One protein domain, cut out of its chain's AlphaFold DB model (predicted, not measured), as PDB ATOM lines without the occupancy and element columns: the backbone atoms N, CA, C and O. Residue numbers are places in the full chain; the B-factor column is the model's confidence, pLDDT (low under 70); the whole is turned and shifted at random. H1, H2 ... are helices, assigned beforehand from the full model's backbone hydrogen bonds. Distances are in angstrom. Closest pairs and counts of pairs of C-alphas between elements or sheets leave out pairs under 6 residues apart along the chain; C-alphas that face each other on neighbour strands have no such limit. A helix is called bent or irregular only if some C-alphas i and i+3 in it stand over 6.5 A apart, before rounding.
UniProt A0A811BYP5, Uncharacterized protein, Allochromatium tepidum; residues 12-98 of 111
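Overview. This is residues 12 to 98 of the 111 residues of an uncharacterized protein of Allochromatium tepidum (UniProt A0A811BYP5). One long helix, H1, makes the long axis, and the chain then folds back along it: H2 runs beside the later part of H1, and H5 lies beside its first half. H4 and H5 follow each other nearly in line, H4 next to H2, while H3 is a short helix set crosswise on the side away from H1. The printed part has 87 residues with five named helices, in the order H1, H2, H3, H4, H5, and no named strand; the class is all helix. It is compact, with a radius of gyration of the C-alphas of 13.5 A, and its outline is elongated, spanning 47 by 28 by 17 A.

Along the chain. H1 is residues 12 to 35, 35.1 A from first to last C-alpha, beginning at C-alpha 12 at (26.245, 17.384, -3.569). H2 is residues 42 to 52, 16.0 A long, and only just irregular: C-alphas 45 and 48 are 6.6 A apart. H3 is residues 56 to 62, 9.9 A long, with C-alpha 56 at (48.037, 18.107, 8.929). H4 is residues 70 to 78, 12.0 A long. H5 is residues 87 to 98, 17.3 A long, ending at C-alpha 98 at (23.253, 23.019, -7.903).

Arrangement. H2 is the hub, touching H1, H3 and H4. H1 and H2 form a helical hairpin at a shallow tilt of 23 degrees, opposite ways; H1 touches H2 with residues 25 to 33 alone, and the closest C-alphas, of Val 25 and Leu 49, are 7.5 A apart. H2 and H3 only just touch, and only at the corner, with 3 pairs of C-alphas within 8 A; the closest are those of Leu 50 and Asp 56, at 5.2 A. H2 and H4 touch at a shallow tilt of 17 degrees, the same way; their closest C-alphas, of Glu 42 and Val 70, are 6.8 A apart. H1 touches H5 with residues 12 to 23 alone, at a shallow tilt of 17 degrees, opposite ways; the closest C-alphas, of Met 12 and Ala 94, are 4.6 A apart. H4 and H5 only just touch, and only at the corner, with 3 pairs of C-alphas within 8 A; the closest, of Thr 78 and Ile 87, are 4.8 A apart. H3 is apart from H1 and H5. Every O i to N i+4 pair is within hydrogen-bond range in H1, H3 and H4, against 5 of 7 in H2 and 7 of 8 in H5.

Size, cuts and confidence. The two C-alphas farthest apart, those of Glu 38 and Thr 98, are 47.3 A apart. The printed part has no cut; the link from H2 to H3 is tight, the other three are short, and no link is long. The mean pLDDT of the printed part is 86.8, and residues 34 to 39 and 97 to 98 are under 70.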
ATOM      1  N   MET A  12      26.094  16.785  -4.901       84.56
ATOM      2  CA  MET A  12      26.245  17.384  -3.569       84.56
ATOM      3  C   MET A  12      26.682  16.368  -2.513       84.56
ATOM      4  O   MET A  12      27.415  16.738  -1.595       84.56
ATOM      5  N   ALA A  13      26.232  15.113  -2.634       85.06
ATOM      6  CA  ALA A  13      26.352  14.099  -1.589       85.06
ATOM      7  C   ALA A  13      27.775  13.944  -1.010       85.06
ATOM      8  O   ALA A  13      27.897  14.026   0.210       85.06
ATOM      9  N   PRO A  14      28.861  13.863  -1.809       84.94
ATOM     10  CA  PRO A  14      30.211  13.689  -1.256       84.94
ATOM     11  C   PRO A  14      30.702  14.886  -0.428       84.94
ATOM     12  O   PRO A  14      31.508  14.736   0.488       84.94
ATOM     13  N   HIS A  15      30.247  16.100  -0.759       87.94
ATOM     14  CA  HIS A  15      30.628  17.309  -0.020       87.94
ATOM     15  C   HIS A  15      29.839  17.429   1.281       87.94
ATOM     16  O   HIS A  15      30.399  17.825   2.299       87.94
ATOM     17  N   LEU A  16      28.558  17.049   1.265       87.56
ATOM     18  CA  LEU A  16      27.744  16.977   2.478       87.56
ATOM     19  C   LEU A  16      28.259  15.896   3.434       87.56
ATOM     20  O   LEU A  16      28.384  16.162   4.623       87.56
ATOM     21  N   GLU A  17      28.626  14.725   2.912       90.38
ATOM     22  CA  GLU A  17      29.227  13.639   3.691       90.38
ATOM     23  C   GLU A  17      30.530  14.084   4.369       90.38
ATOM     24  O   GLU A  17      30.709  13.867   5.566       90.38
ATOM     25  N   ARG A  18      31.421  14.783   3.649       90.12
ATOM     26  CA  ARG A  18      32.638  15.342   4.265       90.12
ATOM     27  C   ARG A  18      32.341  16.379   5.340       90.12
ATOM     28  O   ARG A  18      32.993  16.354   6.380       90.12
ATOM     29  N   ALA A  19      31.395  17.286   5.098       90.00
ATOM     30  CA  ALA A  19      31.020  18.295   6.086       90.00
ATOM     31  C   ALA A  19      30.472  17.647   7.369       90.00
ATOM     32  O   ALA A  19      30.870  18.043   8.465       90.00
ATOM     33  N   ASP A  20      29.612  16.634   7.227       91.12
ATOM     34  CA  ASP A  20      29.063  15.862   8.346       91.12
ATOM     35  C   ASP A  20      30.159  15.111   9.111       91.12
ATOM     36  O   ASP A  20      30.244  15.215  10.335       91.12
ATOM     37  N   ASN A  21      31.065  14.434   8.397       91.94
ATOM     38  CA  ASN A  21      32.185  13.722   9.007       91.94
ATOM     39  C   ASN A  21      33.078  14.660   9.836       91.94
ATOM     40  O   ASN A  21      33.369  14.366  10.996       91.94
ATOM     41  N   THR A  22      33.463  15.817   9.283       91.25
ATOM     42  CA  THR A  22      34.257  16.821  10.010       91.25
ATOM     43  C   THR A  22      33.510  17.338  11.244       91.25
ATOM     44  O   THR A  22      34.113  17.461  12.311       91.25
ATOM     45  N   ALA A  23      32.202  17.600  11.136       91.19
ATOM     46  CA  ALA A  23      31.390  18.059  12.263       91.19
ATOM     47  C   ALA A  23      31.286  17.006  13.377       91.19
ATOM     48  O   ALA A  23      31.514  17.336  14.539       91.19
ATOM     49  N   ARG A  24      31.014  15.736  13.040       91.75
ATOM     50  CA  ARG A  24      30.948  14.628  14.011       91.75
ATOM     51  C   ARG A  24      32.265  14.422  14.736       91.75
ATOM     52  O   ARG A  24      32.284  14.278  15.953       91.75
ATOM     53  N   VAL A  25      33.364  14.389  13.990       90.44
ATOM     54  CA  VAL A  25      34.704  14.173  14.543       90.44
ATOM     55  C   VAL A  25      35.093  15.314  15.494       90.44
ATOM     56  O   VAL A  25      35.666  15.061  16.559       90.44
ATOM     57  N   LEU A  26      34.708  16.551  15.158       88.81
ATOM     58  CA  LEU A  26      34.888  17.718  16.017       88.81
ATOM     59  C   LEU A  26      34.024  17.655  17.285       88.81
ATOM     60  O   LEU A  26      34.547  17.861  18.376       88.81
ATOM     61  N   ASP A  27      32.731  17.350  17.154       87.88
ATOM     62  CA  ASP A  27      31.781  17.260  18.272       87.88
ATOM     63  C   ASP A  27      32.218  16.207  19.300       87.88
ATOM     64  O   ASP A  27      32.345  16.498  20.490       87.88
ATOM     65  N   ILE A  28      32.596  15.020  18.816       84.56
ATOM     66  CA  ILE A  28      33.158  13.940  19.634       84.56
ATOM     67  C   ILE A  28      34.388  14.430  20.412       84.56
ATOM     68  O   ILE A  28      34.497  14.188  21.612       84.56
ATOM     69  N   ASN A  29      35.303  15.162  19.768       83.12
ATOM     70  CA  ASN A  29      36.512  15.660  20.431       83.12
ATOM     71  C   ASN A  29      36.239  16.768  21.451       83.12
ATOM     72  O   ASN A  29      36.874  16.797  22.505       83.12
ATOM     73  N   VAL A  30      35.276  17.651  21.179       79.00
ATOM     74  CA  VAL A  30      34.845  18.676  22.138       79.00
ATOM     75  C   VAL A  30      34.234  18.022  23.376       79.00
ATOM     76  O   VAL A  30      34.582  18.401  24.495       79.00
ATOM     77  N   VAL A  31      33.395  16.997  23.199       70.06
ATOM     78  CA  VAL A  31      32.828  16.221  24.311       70.06
ATOM     79  C   VAL A  31      33.922  15.470  25.078       70.06
ATOM     80  O   VAL A  31      33.960  15.539  26.306       70.06
ATOM     81  N   HIS A  32      34.870  14.824  24.390       71.69
ATOM     82  CA  HIS A  32      35.997  14.150  25.046       71.69
ATOM     83  C   HIS A  32      36.904  15.109  25.819       71.69
ATOM     84  O   HIS A  32      37.435  14.716  26.851       71.69
ATOM     85  N   ARG A  33      37.055  16.369  25.393       71.31
ATOM     86  CA  ARG A  33      37.796  17.388  26.156       71.31
ATOM     87  C   ARG A  33      37.161  17.704  27.501       71.31
ATOM     88  O   ARG A  33      37.892  17.950  28.450       71.31
ATOM     89  N   LEU A  34      35.835  17.686  27.593       67.88
ATOM     90  CA  LEU A  34      35.134  17.907  28.861       67.88
ATOM     91  C   LEU A  34      35.294  16.724  29.828       67.88
ATOM     92  O   LEU A  34      35.171  16.909  31.033       67.88
ATOM     93  N   ALA A  35      35.566  15.529  29.296       67.12
ATOM     94  CA  ALA A  35      35.763  14.298  30.059       67.12
ATOM     95  C   ALA A  35      37.244  13.913  30.249       67.12
ATOM     96  O   ALA A  35      37.526  12.910  30.901       67.12
ATOM     97  N   ALA A  36      38.179  14.658  29.652       65.25
ATOM     98  CA  ALA A  36      39.602  14.351  29.691       65.25
ATOM     99  C   ALA A  36      40.184  14.607  31.090       65.25
ATOM    100  O   ALA A  36      39.905  15.633  31.709       65.25
ATOM    101  N   GLU A  37      41.008  13.670  31.563       60.09
ATOM    102  CA  GLU A  37      41.732  13.771  32.832       60.09
ATOM    103  C   GLU A  37      42.703  14.968  32.835       60.09
ATOM    104  O   GLU A  37      43.249  15.357  31.796       60.09
ATOM    105  N   GLU A  38      42.936  15.554  34.014       60.03
ATOM    106  CA  GLU A  38      43.901  16.641  34.207       60.03
ATOM    107  C   GLU A  38      45.307  16.195  33.757       60.03
ATOM    108  O   GLU A  38      45.953  15.386  34.418       60.03
ATOM    109  N   GLY A  39      45.797  16.719  32.624       64.75
ATOM    110  CA  GLY A  39      47.177  16.488  32.169       64.75
ATOM    111  C   GLY A  39      47.402  16.393  30.658       64.75
ATOM    112  O   GLY A  39      48.546  16.495  30.217       64.75
ATOM    113  N   LEU A  40      46.354  16.235  29.841       72.12
ATOM    114  CA  LEU A  40      46.502  16.228  28.380       72.12
ATOM    115  C   LEU A  40      46.752  17.642  27.834       72.12
ATOM    116  O   LEU A  40      45.968  18.562  28.070       72.12
ATOM    117  N   THR A  41      47.839  17.815  27.076       81.31
ATOM    118  CA  THR A  41      48.124  19.076  26.377       81.31
ATOM    119  C   THR A  41      47.161  19.273  25.204       81.31
ATOM    120  O   THR A  41      46.660  18.307  24.622       81.31
ATOM    121  N   GLU A  42      46.913  20.530  24.811       79.25
ATOM    122  CA  GLU A  42      46.086  20.817  23.628       79.25
ATOM    123  C   GLU A  42      46.664  20.158  22.366       79.25
ATOM    124  O   GLU A  42      45.923  19.687  21.511       79.25
ATOM    125  N   GLU A  43      47.985  20.041  22.260       83.12
ATOM    126  CA  GLU A  43      48.624  19.362  21.132       83.12
ATOM    127  C   GLU A  43      48.297  17.866  21.120       83.12
ATOM    128  O   GLU A  43      47.856  17.347  20.095       83.12
ATOM    129  N   GLY A  44      48.444  17.184  22.262       82.38
ATOM    130  CA  GLY A  44      48.179  15.747  22.379       82.38
ATOM    131  C   GLY A  44      46.724  15.376  22.095       82.38
ATOM    132  O   GLY A  44      46.450  14.282  21.608       82.38
ATOM    133  N   GLN A  45      45.797  16.300  22.342       83.62
ATOM    134  CA  GLN A  45      44.385  16.099  22.048       83.62
ATOM    135  C   GLN A  45      44.015  16.434  20.595       83.62
ATOM    136  O   GLN A  45      43.207  15.728  19.995       83.62
ATOM    137  N   TRP A  46      44.570  17.502  20.018       87.38
ATOM    138  CA  TRP A  46      44.067  18.054  18.755       87.38
ATOM    139  C   TRP A  46      44.905  17.697  17.523       87.38
ATOM    140  O   TRP A  46      44.378  17.756  16.413       87.38
ATOM    141  N   LEU A  47      46.165  17.273  17.674       88.31
ATOM    142  CA  LEU A  47      46.960  16.749  16.553       88.31
ATOM    143  C   LEU A  47      46.334  15.499  15.914       88.31
ATOM    144  O   LEU A  47      46.168  15.502  14.694       88.31
ATOM    145  N   PRO A  48      45.899  14.474  16.679       89.62
ATOM    146  CA  PRO A  48      45.263  13.297  16.087       89.62
ATOM    147  C   PRO A  48      44.018  13.646  15.263       89.62
ATOM    148  O   PRO A  48      43.727  12.988  14.267       89.62
ATOM    149  N   LEU A  49      43.299  14.706  15.655       90.38
ATOM    150  CA  LEU A  49      42.126  15.194  14.937       90.38
ATOM    151  C   LEU A  49      42.465  15.662  13.521       90.38
ATOM    152  O   LEU A  49      41.744  15.353  12.572       90.38
ATOM    153  N   LEU A  50      43.559  16.416  13.393       92.44
ATOM    154  CA  LEU A  50      44.049  16.895  12.106       92.44
ATOM    155  C   LEU A  50      44.432  15.713  11.216       92.44
ATOM    156  O   LEU A  50      44.039  15.701  10.053       92.44
ATOM    157  N   THR A  51      45.060  14.683  11.784       92.62
ATOM    158  CA  THR A  51      45.475  13.486  11.043       92.62
ATOM    159  C   THR A  51      44.296  12.650  10.566       92.62
ATOM    160  O   THR A  51      44.263  12.235   9.410       92.62
ATOM    161  N   ILE A  52      43.277  12.452  11.410       91.75
ATOM    162  CA  ILE A  52      42.044  11.740  11.028       91.75
ATOM    163  C   ILE A  52      41.359  12.419   9.835       91.75
ATOM    164  O   ILE A  52      40.799  11.747   8.970       91.75
ATOM    165  N   LEU A  53      41.402  13.751   9.785       92.19
ATOM    166  CA  LEU A  53      40.762  14.551   8.743       92.19
ATOM    167  C   LEU A  53      41.695  14.882   7.565       92.19
ATOM    168  O   LEU A  53      41.262  15.564   6.636       92.19
ATOM    169  N   GLY A  54      42.950  14.413   7.582       92.94
ATOM    170  CA  GLY A  54      43.955  14.706   6.555       92.94
ATOM    171  C   GLY A  54      44.276  16.199   6.422       92.94
ATOM    172  O   GLY A  54      44.491  16.701   5.319       92.94
ATOM    173  N   ALA A  55      44.232  16.933   7.533       94.31
ATOM    174  CA  ALA A  55      44.401  18.381   7.593       94.31
ATOM    175  C   ALA A  55      45.788  18.812   8.108       94.31
ATOM    176  O   ALA A  55      46.006  20.007   8.294       94.31
ATOM    177  N   ASP A  56      46.715  17.876   8.323       94.00
ATOM    178  CA  ASP A  56      48.037  18.107   8.929       94.00
ATOM    179  C   ASP A  56      48.863  19.111   8.120       94.00
ATOM    180  O   ASP A  56      49.263  20.160   8.628       94.00
ATOM    181  N   ASP A  57      49.026  18.835   6.824       94.31
ATOM    182  CA  ASP A  57      49.794  19.684   5.912       94.31
ATOM    183  C   ASP A  57      49.160  21.073   5.798       94.31
ATOM    184  O   ASP A  57      49.841  22.096   5.828       94.31
ATOM    185  N   ARG A  58      47.822  21.125   5.714       95.12
ATOM    186  CA  ARG A  58      47.084  22.394   5.635       95.12
ATOM    187  C   ARG A  58      47.225  23.202   6.921       95.12
ATOM    188  O   ARG A  58      47.276  24.433   6.864       95.12
ATOM    189  N   TYR A  59      47.275  22.532   8.070       94.44
ATOM    190  CA  TYR A  59      47.513  23.176   9.353       94.44
ATOM    191  C   TYR A  59      48.917  23.771   9.405       94.44
ATOM    192  O   TYR A  59      49.045  24.947   9.735       94.44
ATOM    193  N   ALA A  60      49.939  23.004   9.017       94.12
ATOM    194  CA  ALA A  60      51.326  23.465   8.980       94.12
ATOM    195  C   ALA A  60      51.524  24.656   8.025       94.12
ATOM    196  O   ALA A  60      52.222  25.610   8.361       94.12
ATOM    197  N   GLU A  61      50.862  24.647   6.864       95.19
ATOM    198  CA  GLU A  61      50.871  25.777   5.925       95.19
ATOM    199  C   GLU A  61      50.155  27.018   6.483       95.19
ATOM    200  O   GLU A  61      50.617  28.143   6.295       95.19
ATOM    201  N   THR A  62      49.018  26.831   7.165       94.94
ATOM    202  CA  THR A  62      48.204  27.940   7.696       94.94
ATOM    203  C   THR A  62      48.802  28.535   8.978       94.94
ATOM    204  O   THR A  62      48.667  29.734   9.225       94.94
ATOM    205  N   TYR A  63      49.480  27.716   9.788       94.19
ATOM    206  CA  TYR A  63      50.093  28.082  11.066       94.19
ATOM    207  C   TYR A  63      51.564  27.621  11.119       94.19
ATOM    208  O   TYR A  63      51.881  26.618  11.763       94.19
ATOM    209  N   PRO A  64      52.492  28.368  10.486       93.06
ATOM    210  CA  PRO A  64      53.897  27.962  10.371       93.06
ATOM    211  C   PRO A  64      54.672  27.968  11.695       93.06
ATOM    212  O   PRO A  64      55.769  27.425  11.771       93.06
ATOM    213  N   ASP A  65      54.128  28.596  12.744       92.94
ATOM    214  CA  ASP A  65      54.726  28.617  14.084       92.94
ATOM    215  C   ASP A  65      54.608  27.266  14.813       92.94
ATOM    216  O   ASP A  65      55.141  27.123  15.913       92.94
ATOM    217  N   GLY A  66      53.900  26.289  14.229       87.31
ATOM    218  CA  GLY A  66      53.751  24.928  14.753       87.31
ATOM    219  C   GLY A  66      52.923  24.832  16.035       87.31
ATOM    220  O   GLY A  66      52.744  23.742  16.573       87.31
ATOM    221  N   ARG A  67      52.400  25.955  16.540       90.69
ATOM    222  CA  ARG A  67      51.653  25.997  17.799       90.69
ATOM    223  C   ARG A  67      50.229  25.522  17.574       90.69
ATOM    224  O   ARG A  67      49.464  26.180  16.861       90.69
ATOM    225  N   VAL A  68      49.859  24.441  18.254       90.50
ATOM    226  CA  VAL A  68      48.496  23.916  18.225       90.50
ATOM    227  C   VAL A  68      47.672  24.566  19.324       90.50
ATOM    228  O   VAL A  68      48.069  24.613  20.483       90.50
ATOM    229  N   SER A  69      46.516  25.102  18.945       90.00
ATOM    230  CA  SER A  69      45.514  25.568  19.898       90.00
ATOM    231  C   SER A  69      44.113  25.276  19.396       90.00
ATOM    232  O   SER A  69      43.854  25.274  18.186       90.00
ATOM    233  N   VAL A  70      43.189  25.075  20.329       88.25
ATOM    234  CA  VAL A  70      41.795  24.738  20.004       88.25
ATOM    235  C   VAL A  70      41.137  25.738  19.055       88.25
ATOM    236  O   VAL A  70      40.579  25.305  18.043       88.25
ATOM    237  N   PRO A  71      41.235  27.066  19.271       90.69
ATOM    238  CA  PRO A  71      40.622  28.025  18.358       90.69
ATOM    239  C   PRO A  71      41.179  27.934  16.933       90.69
ATOM    240  O   PRO A  71      40.437  28.128  15.972       90.69
ATOM    241  N   ARG A  72      42.474  27.622  16.780       94.12
ATOM    242  CA  ARG A  72      43.111  27.470  15.464       94.12
ATOM    243  C   ARG A  72      42.615  26.224  14.746       94.12
ATOM    244  O   ARG A  72      42.266  26.304  13.572       94.12
ATOM    245  N   VAL A  73      42.539  25.093  15.448       93.19
ATOM    246  CA  VAL A  73      42.065  23.831  14.859       93.19
ATOM    247  C   VAL A  73      40.589  23.934  14.481       93.19
ATOM    248  O   VAL A  73      40.237  23.645  13.338       93.19
ATOM    249  N   ILE A  74      39.740  24.453  15.376       92.75
ATOM    250  CA  ILE A  74      38.322  24.702  15.074       92.75
ATOM    251  C   ILE A  74      38.198  25.602  13.845       92.75
ATOM    252  O   ILE A  74      37.463  25.270  12.915       92.75
ATOM    253  N   ARG A  75      38.931  26.719  13.789       95.12
ATOM    254  CA  ARG A  75      38.865  27.642  12.649       95.12
ATOM    255  C   ARG A  75      39.303  26.979  11.343       95.12
ATOM    256  O   ARG A  75      38.632  27.172  10.330       95.12
ATOM    257  N   LEU A  76      40.371  26.180  11.358       95.62
ATOM    258  CA  LEU A  76      40.842  25.462  10.169       95.62
ATOM    259  C   LEU A  76      39.798  24.466   9.643       95.62
ATOM    260  O   LEU A  76      39.557  24.389   8.438       95.62
ATOM    261  N   LEU A  77      39.169  23.703  10.536       94.88
ATOM    262  CA  LEU A  77      38.217  22.654  10.164       94.88
ATOM    263  C   LEU A  77      36.826  23.200   9.811       94.88
ATOM    264  O   LEU A  77      36.076  22.565   9.074       94.88
ATOM    265  N   THR A  78      36.464  24.386  10.300       94.62
ATOM    266  CA  THR A  78      35.119  24.946  10.092       94.62
ATOM    267  C   THR A  78      35.078  26.041   9.028       94.62
ATOM    268  O   THR A  78      34.150  26.056   8.222       94.62
ATOM    269  N   GLN A  79      36.065  26.942   9.001       94.38
ATOM    270  CA  GLN A  79      35.973  28.228   8.294       94.38
ATOM    271  C   GLN A  79      37.131  28.521   7.337       94.38
ATOM    272  O   GLN A  79      37.033  29.469   6.562       94.38
ATOM    273  N   ALA A  80      38.237  27.777   7.382       93.38
ATOM    274  CA  ALA A  80      39.377  28.094   6.532       93.38
ATOM    275  C   ALA A  80      39.098  27.769   5.061       93.38
ATOM    276  O   ALA A  80      38.896  26.614   4.683       93.38
ATOM    277  N   GLU A  81      39.158  28.799   4.219       89.94
ATOM    278  CA  GLU A  81      39.067  28.666   2.762       89.94
ATOM    279  C   GLU A  81      40.276  27.928   2.171       89.94
ATOM    280  O   GLU A  81      40.163  27.278   1.136       89.94
ATOM    281  N   THR A  82      41.421  27.978   2.861       89.25
ATOM    282  CA  THR A  82      42.646  27.245   2.505       89.25
ATOM    283  C   THR A  82      42.521  25.737   2.711       89.25
ATOM    284  O   THR A  82      43.331  24.983   2.175       89.25
ATOM    285  N   ASN A  83      41.516  25.282   3.466       92.38
ATOM    286  CA  ASN A  83      41.247  23.873   3.708       92.38
ATOM    287  C   ASN A  83      40.025  23.420   2.888       92.38
ATOM    288  O   ASN A  83      38.891  23.751   3.249       92.38
ATOM    289  N   PRO A  84      40.208  22.613   1.825       89.88
ATOM    290  CA  PRO A  84      39.096  22.114   1.029       89.88
ATOM    291  C   PRO A  84      38.090  21.272   1.820       89.88
ATOM    292  O   PRO A  84      36.917  21.245   1.451       89.88
ATOM    293  N   GLY A  85      38.559  20.608   2.883       90.12
ATOM    294  CA  GLY A  85      37.762  19.795   3.799       90.12
ATOM    295  C   GLY A  85      37.091  20.587   4.921       90.12
ATOM    296  O   GLY A  85      36.452  19.981   5.780       90.12
ATOM    297  N   SER A  86      37.213  21.922   4.934       95.12
ATOM    298  CA  SER A  86      36.480  22.734   5.901       95.12
ATOM    299  C   SER A  86      34.978  22.667   5.638       95.12
ATOM    300  O   SER A  86      34.535  22.573   4.486       95.12
ATOM    301  N   ILE A  87      34.176  22.746   6.705       93.94
ATOM    302  CA  ILE A  87      32.709  22.734   6.599       93.94
ATOM    303  C   ILE A  87      32.236  23.837   5.643       93.94
ATOM    304  O   ILE A  87      31.430  23.576   4.749       93.94
ATOM    305  N   LEU A  88      32.786  25.051   5.770       94.12
ATOM    306  CA  LEU A  88      32.475  26.169   4.883       94.12
ATOM    307  C   LEU A  88      32.715  25.819   3.409       94.12
ATOM    308  O   LEU A  88      31.834  26.041   2.574       94.12
ATOM    309  N   ASN A  89      33.886  25.271   3.074       92.81
ATOM    310  CA  ASN A  89      34.220  24.993   1.684       92.81
ATOM    311  C   ASN A  89      33.402  23.823   1.115       92.81
ATOM    312  O   ASN A  89      32.933  23.904  -0.019       92.81
ATOM    313  N   CYS A  90      33.141  22.788   1.916       90.62
ATOM    314  CA  CYS A  90      32.264  21.681   1.536       90.62
ATOM    315  C   CYS A  90      30.835  22.167   1.226       90.62
ATOM    316  O   CYS A  90      30.274  21.840   0.178       90.62
ATOM    317  N   LEU A  91      30.260  23.020   2.083       89.88
ATOM    318  CA  LEU A  91      28.930  23.599   1.857       89.88
ATOM    319  C   LEU A  91      28.900  24.525   0.637       89.88
ATOM    320  O   LEU A  91      27.938  24.513  -0.138       89.88
ATOM    321  N   ARG A  92      29.961  25.310   0.430       89.94
ATOM    322  CA  ARG A  92      30.099  26.177  -0.743       89.94
ATOM    323  C   ARG A  92      30.120  25.365  -2.039       89.94
ATOM    324  O   ARG A  92      29.337  25.664  -2.939       89.94
ATOM    325  N   LEU A  93      30.931  24.308  -2.103       86.06
ATOM    326  CA  LEU A  93      31.023  23.416  -3.263       86.06
ATOM    327  C   LEU A  93      29.709  22.674  -3.537       86.06
ATOM    328  O   LEU A  93      29.316  22.533  -4.697       86.06
ATOM    329  N   ALA A  94      28.996  22.245  -2.490       84.50
ATOM    330  CA  ALA A  94      27.668  21.655  -2.635       84.50
ATOM    331  C   ALA A  94      26.674  22.653  -3.260       84.50
ATOM    332  O   ALA A  94      25.926  22.300  -4.171       84.50
ATOM    333  N   ARG A  95      26.693  23.920  -2.828       83.38
ATOM    334  CA  ARG A  95      25.793  24.966  -3.341       83.38
ATOM    335  C   ARG A  95      26.125  25.405  -4.766       83.38
ATOM    336  O   ARG A  95      25.221  25.592  -5.574       83.38
ATOM    337  N   GLU A  96      27.400  25.588  -5.092       80.00
ATOM    338  CA  GLU A  96      27.819  26.042  -6.428       80.00
ATOM    339  C   GLU A  96      27.429  25.027  -7.519       80.00
ATOM    340  O   GLU A  96      27.047  25.410  -8.626       80.00
ATOM    341  N   ARG A  97      27.422  23.727  -7.193       64.31
ATOM    342  CA  ARG A  97      27.086  22.654  -8.142       64.31
ATOM    343  C   ARG A  97      25.596  22.494  -8.437       64.31
ATOM    344  O   ARG A  97      25.262  21.968  -9.492       64.31
ATOM    345  N   THR A  98      24.698  23.000  -7.592       61.53
ATOM    346  CA  THR A  98      23.253  23.019  -7.903       61.53
ATOM    347  C   THR A  98      22.865  24.134  -8.872       61.53
ATOM    348  O   THR A  98      21.789  24.084  -9.469       61.53
TER     349      THR A  98